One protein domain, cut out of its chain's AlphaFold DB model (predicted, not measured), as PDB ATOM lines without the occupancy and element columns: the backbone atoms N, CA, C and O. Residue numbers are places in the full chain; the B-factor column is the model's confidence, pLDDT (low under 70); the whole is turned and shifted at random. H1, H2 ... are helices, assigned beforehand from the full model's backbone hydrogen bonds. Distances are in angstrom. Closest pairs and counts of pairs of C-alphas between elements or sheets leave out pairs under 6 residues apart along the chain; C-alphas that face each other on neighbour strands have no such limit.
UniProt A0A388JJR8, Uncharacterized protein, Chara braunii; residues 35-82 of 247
ATOM      1  N   SER A  35     235.046 190.049 141.847       81.31
ATOM      2  CA  SER A  35     233.803 189.366 141.468       81.31
ATOM      3  C   SER A  35     232.612 190.316 141.545       81.31
ATOM      4  O   SER A  35     232.482 191.030 142.546       81.31
ATOM      5  N   SER A  36     231.705 190.247 140.557       80.50
ATOM      6  CA  SER A  36     230.434 190.996 140.553       80.50
ATOM      7  C   SER A  36     229.665 190.792 141.857       80.50
ATOM      8  O   SER A  36     229.267 191.762 142.486       80.50
ATOM      9  N   SER A  37     229.610 189.558 142.373       80.62
ATOM     10  CA  SER A  37     228.893 189.237 143.618       80.62
ATOM     11  C   SER A  37     229.489 189.874 144.882       80.62
ATOM     12  O   SER A  37     228.785 190.133 145.859       80.62
ATOM     13  N   CYS A  38     230.802 190.133 144.910       78.06
ATOM     14  CA  CYS A  38     231.441 190.875 146.002       78.06
ATOM     15  C   CYS A  38     231.167 192.380 145.872       78.06
ATOM     16  O   CYS A  38     230.963 193.051 146.885       78.06
ATOM     17  N   CYS A  39     231.149 192.893 144.639       80.62
ATOM     18  CA  CYS A  39     230.800 194.278 144.338       80.62
ATOM     19  C   CYS A  39     229.328 194.566 144.661       80.62
ATOM     20  O   CYS A  39     229.052 195.562 145.313       80.62
ATOM     21  N   GLU A  40     228.402 193.676 144.306       84.75
ATOM     22  CA  GLU A  40     226.971 193.766 144.628       84.75
ATOM     23  C   GLU A  40     226.725 193.760 146.137       84.75
ATOM     24  O   GLU A  40     225.935 194.554 146.630       84.75
ATOM     25  N   ARG A  41     227.458 192.942 146.909       82.50
ATOM     26  CA  ARG A  41     227.408 192.988 148.381       82.50
ATOM     27  C   ARG A  41     227.945 194.297 148.959       82.50
ATOM     28  O   ARG A  41     227.459 194.759 149.988       82.50
ATOM     29  N   ASN A  42     228.959 194.887 148.330       77.88
ATOM     30  CA  ASN A  42     229.484 196.185 148.747       77.88
ATOM     31  C   ASN A  42     228.501 197.318 148.413       77.88
ATOM     32  O   ASN A  42     228.239 198.170 149.261       77.88
ATOM     33  N   TRP A  43     227.905 197.276 147.224       81.69
ATOM     34  CA  TRP A  43     226.903 198.232 146.772       81.69
ATOM     35  C   TRP A  43     225.591 198.121 147.539       81.69
ATOM     36  O   TRP A  43     225.062 199.150 147.934       81.69
ATOM     37  N   SER A  44     225.106 196.918 147.847       78.44
ATOM     38  CA  SER A  44     223.896 196.738 148.657       78.44
ATOM     39  C   SER A  44     224.099 197.192 150.101       78.44
ATOM     40  O   SER A  44     223.192 197.751 150.712       78.44
ATOM     41  N   LEU A  45     225.306 197.031 150.660       81.19
ATOM     42  CA  LEU A  45     225.667 197.603 151.958       81.19
ATOM     43  C   LEU A  45     225.668 199.136 151.906       81.19
ATOM     44  O   LEU A  45     225.100 199.782 152.786       81.19
ATOM     45  N   PHE A  46     226.311 199.703 150.886       76.44
ATOM     46  CA  PHE A  46     226.361 201.143 150.671       76.44
ATOM     47  C   PHE A  46     224.952 201.714 150.491       76.44
ATOM     48  O   PHE A  46     224.583 202.655 151.184       76.44
ATOM     49  N   GLU A  47     224.129 201.100 149.650       81.12
ATOM     50  CA  GLU A  47     222.737 201.475 149.437       81.12
ATOM     51  C   GLU A  47     221.904 201.309 150.705       81.12
ATOM     52  O   GLU A  47     221.102 202.176 151.015       81.12
ATOM     53  N   ARG A  48     222.129 200.273 151.516       75.75
ATOM     54  CA  ARG A  48     221.438 200.109 152.801       75.75
ATOM     55  C   ARG A  48     221.775 201.228 153.790       75.75
ATOM     56  O   ARG A  48     220.869 201.770 154.417       75.75
ATOM     57  N   ILE A  49     223.052 201.595 153.909       77.19
ATOM     58  CA  ILE A  49     223.530 202.662 154.808       77.19
ATOM     59  C   ILE A  49     223.120 204.050 154.293       77.19
ATOM     60  O   ILE A  49     222.764 204.930 155.077       77.19
ATOM     61  N   HIS A  50     223.156 204.248 152.975       70.62
ATOM     62  CA  HIS A  50     222.884 205.525 152.317       70.62
ATOM     63  C   HIS A  50     221.498 205.610 151.682       70.62
ATOM     64  O   HIS A  50     221.200 206.589 150.994       70.62
ATOM     65  N   SER A  51     220.628 204.638 151.952       66.50
ATOM     66  CA  SER A  51     219.240 204.680 151.516       66.50
ATOM     67  C   SER A  51     218.615 205.971 152.035       66.50
ATOM     68  O   SER A  51     218.895 206.429 153.152       66.50
ATOM     69  N   ARG A  52     217.738 206.578 151.227       58.22
ATOM     70  CA  ARG A  52     216.985 207.783 151.620       58.22
ATOM     71  C   ARG A  52     216.261 207.609 152.963       58.22
ATOM     72  O   ARG A  52     215.977 208.601 153.621       58.22
ATOM     73  N   LEU A  53     216.006 206.370 153.384       59.00
ATOM     74  CA  LEU A  53     215.360 206.030 154.645       59.00
ATOM     75  C   LEU A  53     216.246 206.292 155.881       59.00
ATOM     76  O   LEU A  53     215.718 206.664 156.925       59.00
ATOM     77  N   CYS A  54     217.577 206.175 155.775       59.84
ATOM     78  CA  CYS A  54     218.500 206.392 156.900       59.84
ATOM     79  C   CYS A  54     219.063 207.821 156.983       59.84
ATOM     80  O   CYS A  54     219.454 208.254 158.064       59.84
ATOM     81  N   ASN A  55     219.067 208.574 155.876       59.59
ATOM     82  CA  ASN A  55     219.610 209.941 155.834       59.59
ATOM     83  C   ASN A  55     218.555 211.054 155.753       59.59
ATOM     84  O   ASN A  55     218.921 212.225 155.747       59.59
ATOM     85  N   ASN A  56     217.256 210.738 155.746       65.50
ATOM     86  CA  ASN A  56     216.206 211.766 155.774       65.50
ATOM     87  C   ASN A  56     215.780 212.165 157.200       65.50
ATOM     88  O   ASN A  56     214.632 212.537 157.459       65.50
ATOM     89  N   LEU A  57     216.702 212.072 158.159       68.62
ATOM     90  CA  LEU A  57     216.509 212.660 159.477       68.62
ATOM     91  C   LEU A  57     216.847 214.146 159.368       68.62
ATOM     92  O   LEU A  57     218.010 214.523 159.264       68.62
ATOM     93  N   GLY A  58     215.823 215.000 159.395       75.75
ATOM     94  CA  GLY A  58     216.038 216.443 159.507       75.75
ATOM     95  C   GLY A  58     216.942 216.765 160.703       75.75
ATOM     96  O   GLY A  58     216.872 216.083 161.729       75.75
ATOM     97  N   ALA A  59     217.773 217.805 160.587       78.81
ATOM     98  CA  ALA A  59     218.813 218.152 161.566       78.81
ATOM     99  C   ALA A  59     218.312 218.185 163.024       78.81
ATOM    100  O   ALA A  59     219.015 217.759 163.938       78.81
ATOM    101  N   ILE A  60     217.063 218.610 163.232       78.88
ATOM    102  CA  ILE A  60     216.396 218.621 164.539       78.88
ATOM    103  C   ILE A  60     216.252 217.198 165.104       78.88
ATOM    104  O   ILE A  60     216.656 216.942 166.234       78.88
ATOM    105  N   LYS A  61     215.740 216.247 164.310       83.81
ATOM    106  CA  LYS A  61     215.556 214.847 164.734       83.81
ATOM    107  C   LYS A  61     216.897 214.179 165.026       83.81
ATOM    108  O   LYS A  61     217.016 213.465 166.018       83.81
ATOM    109  N   LEU A  62     217.911 214.455 164.205       86.44
ATOM    110  CA  LEU A  62     219.266 213.958 164.434       86.44
ATOM    111  C   LEU A  62     219.851 214.502 165.746       86.44
ATOM    112  O   LEU A  62     220.341 213.724 166.561       86.44
ATOM    113  N   SER A  63     219.731 215.810 165.994       85.25
ATOM    114  CA  SER A  63     220.178 216.436 167.244       85.25
ATOM    115  C   SER A  63     219.492 215.825 168.467       85.25
ATOM    116  O   SER A  63     220.147 215.539 169.468       85.25
ATOM    117  N   THR A  64     218.181 215.587 168.393       88.38
ATOM    118  CA  THR A  64     217.427 214.945 169.475       88.38
ATOM    119  C   THR A  64     217.879 213.503 169.709       88.38
ATOM    120  O   THR A  64     218.005 213.086 170.859       88.38
ATOM    121  N   LEU A  65     218.159 212.732 168.657       89.88
ATOM    122  CA  LEU A  65     218.656 211.359 168.792       89.88
ATOM    123  C   LEU A  65     220.051 211.312 169.420       89.88
ATOM    124  O   LEU A  65     220.278 210.510 170.325       89.88
ATOM    125  N   VAL A  66     220.960 212.195 168.996       90.75
ATOM    126  CA  VAL A  66     222.305 212.307 169.582       90.75
ATOM    127  C   VAL A  66     222.214 212.683 171.059       90.75
ATOM    128  O   VAL A  66     222.844 212.029 171.888       90.75
ATOM    129  N   PHE A  67     221.374 213.662 171.404       92.75
ATOM    130  CA  PHE A  67     221.136 214.060 172.792       92.75
ATOM    131  C   PHE A  67     220.612 212.895 173.646       92.75
ATOM    132  O   PHE A  67     221.153 212.608 174.710       92.75
ATOM    133  N   ASN A  68     219.607 212.161 173.161       92.50
ATOM    134  CA  ASN A  68     219.060 211.009 173.881       92.50
ATOM    135  C   ASN A  68     220.075 209.868 174.025       92.50
ATOM    136  O   ASN A  68     220.181 209.278 175.098       92.50
ATOM    137  N   ARG A  69     220.845 209.567 172.973       94.06
ATOM    138  CA  ARG A  69     221.893 208.539 173.007       94.06
ATOM    139  C   ARG A  69     222.989 208.896 174.004       94.06
ATOM    140  O   ARG A  69     223.443 208.027 174.745       94.06
ATOM    141  N   TRP A  70     223.392 210.160 174.028       94.94
ATOM    142  CA  TRP A  70     224.371 210.668 174.977       94.94
ATOM    143  C   TRP A  70     223.859 210.577 176.417       94.94
ATOM    144  O   TRP A  70     224.551 210.054 177.285       94.94
ATOM    145  N   ASN A  71     222.612 210.979 176.663       93.44
ATOM    146  CA  ASN A  71     222.005 210.883 177.989       93.44
ATOM    147  C   ASN A  71     221.856 209.433 178.462       93.44
ATOM    148  O   ASN A  71     222.131 209.145 179.620       93.44
ATOM    149  N   GLN A  72     221.483 208.504 177.578       92.12
ATOM    150  CA  GLN A  72     221.455 207.072 177.899       92.12
ATOM    151  C   GLN A  72     222.846 206.551 178.255       92.12
ATOM    152  O   GLN A  72     223.001 205.854 179.250       92.12
ATOM    153  N   HIS A  73     223.868 206.940 177.491       92.06
ATOM    154  CA  HIS A  73     225.248 206.572 177.793       92.06
ATOM    155  C   HIS A  73     225.697 207.103 179.162       92.06
ATOM    156  O   HIS A  73     226.348 206.383 179.914       92.06
ATOM    157  N   LEU A  74     225.332 208.341 179.512       89.69
ATOM    158  CA  LEU A  74     225.608 208.907 180.834       89.69
ATOM    159  C   LEU A  74     224.870 208.158 181.944       89.69
ATOM    160  O   LEU A  74     225.480 207.851 182.962       89.69
ATOM    161  N   LEU A  75     223.592 207.828 181.751       90.75
ATOM    162  CA  LEU A  75     222.825 207.040 182.716       90.75
ATOM    163  C   LEU A  75     223.437 205.655 182.913       90.75
ATOM    164  O   LEU A  75     223.627 205.242 184.051       90.75
ATOM    165  N   ASP A  76     223.825 204.976 181.837       88.38
ATOM    166  CA  ASP A  76     224.500 203.683 181.907       88.38
ATOM    167  C   ASP A  76     225.850 203.792 182.617       88.38
ATOM    168  O   ASP A  76     226.165 202.962 183.465       88.38
ATOM    169  N   ALA A  77     226.650 204.813 182.295       87.44
ATOM    170  CA  ALA A  77     227.947 205.049 182.920       87.44
ATOM    171  C   ALA A  77     227.810 205.380 184.409       87.44
ATOM    172  O   ALA A  77     228.615 204.924 185.217       87.44
ATOM    173  N   LEU A  78     226.774 206.134 184.781       82.06
ATOM    174  CA  LEU A  78     226.437 206.382 186.170       82.06
ATOM    175  C   LEU A  78     226.035 205.063 186.820       82.06
ATOM    176  O   LEU A  78     226.719 204.648 187.748       82.06
ATOM    177  N   ILE A  79     224.992 204.380 186.336       81.56
ATOM    178  CA  ILE A  79     224.447 203.132 186.908       81.56
ATOM    179  C   ILE A  79     225.531 202.065 187.085       81.56
ATOM    180  O   ILE A  79     225.571 201.424 188.133       81.56
ATOM    181  N   LYS A  80     226.449 201.941 186.119       74.38
ATOM    182  CA  LYS A  80     227.576 200.999 186.144       74.38
ATOM    183  C   LYS A  80     228.721 201.396 187.076       74.38
ATOM    184  O   LYS A  80     229.612 200.574 187.251       74.38
ATOM    185  N   LYS A  81     228.734 202.590 187.689       62.94
ATOM    186  CA  LYS A  81     229.679 202.874 188.782       62.94
ATOM    187  C   LYS A  81     229.326 201.994 189.990       62.94
ATOM    188  O   LYS A  81     228.261 202.208 190.581       62.94
ATOM    189  N   PRO A  82     230.199 201.054 190.396       54.78
ATOM    190  CA  PRO A  82     230.089 200.451 191.708       54.78
ATOM    191  C   PRO A  82     230.406 201.523 192.757       54.78
ATOM    192  O   PRO A  82     231.210 202.432 192.537       54.78
TER     193      PRO A  82
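What this domain is: This is residues 35 to 82 of the 247 residues of an uncharacterized protein of Chara braunii (UniProt A0A388JJR8). Two helices, H1 and the longer H3, make the arms of an open, flat V; short H2 and residues 56 to 58 join them at its corner, and nothing fills the space between the arms. The 48 printed residues hold three named helices, H1, H2 and H3 in that order, and no named strand: all helix. The whole is extended, with a radius of gyration of the C-alphas of 17.3 A and spans of 51 by 30 by 9 A.

How they stand to each other: Start at H1, residues 36 to 50; it meets H2, residues 52 to 55, only through their tight link. A tight link of three residues leads on to H3, residues 59 to 79, which is apart from H1 and from H2. In H1 and H3 every O i to N i+4 pair is within hydrogen-bond range; H2 is too short for such a pair.

Where its parts are: Find C-alpha 36 at (230.434, 190.996, 140.553); from there H1 runs 20.2 A to C-alpha 50. H2 covers Arg 52 to Asn 55. H3 runs 30.0 A from Ala 59 to C-alpha 79 at (224.447, 203.132, 186.908).

The domain as a whole: The C-alphas farthest apart, of Ser 36 and Pro 82, are 52.0 A apart. The printed part has no cut. Look for pLDDT under 70 at residues 51 to 57 and 81 to 82.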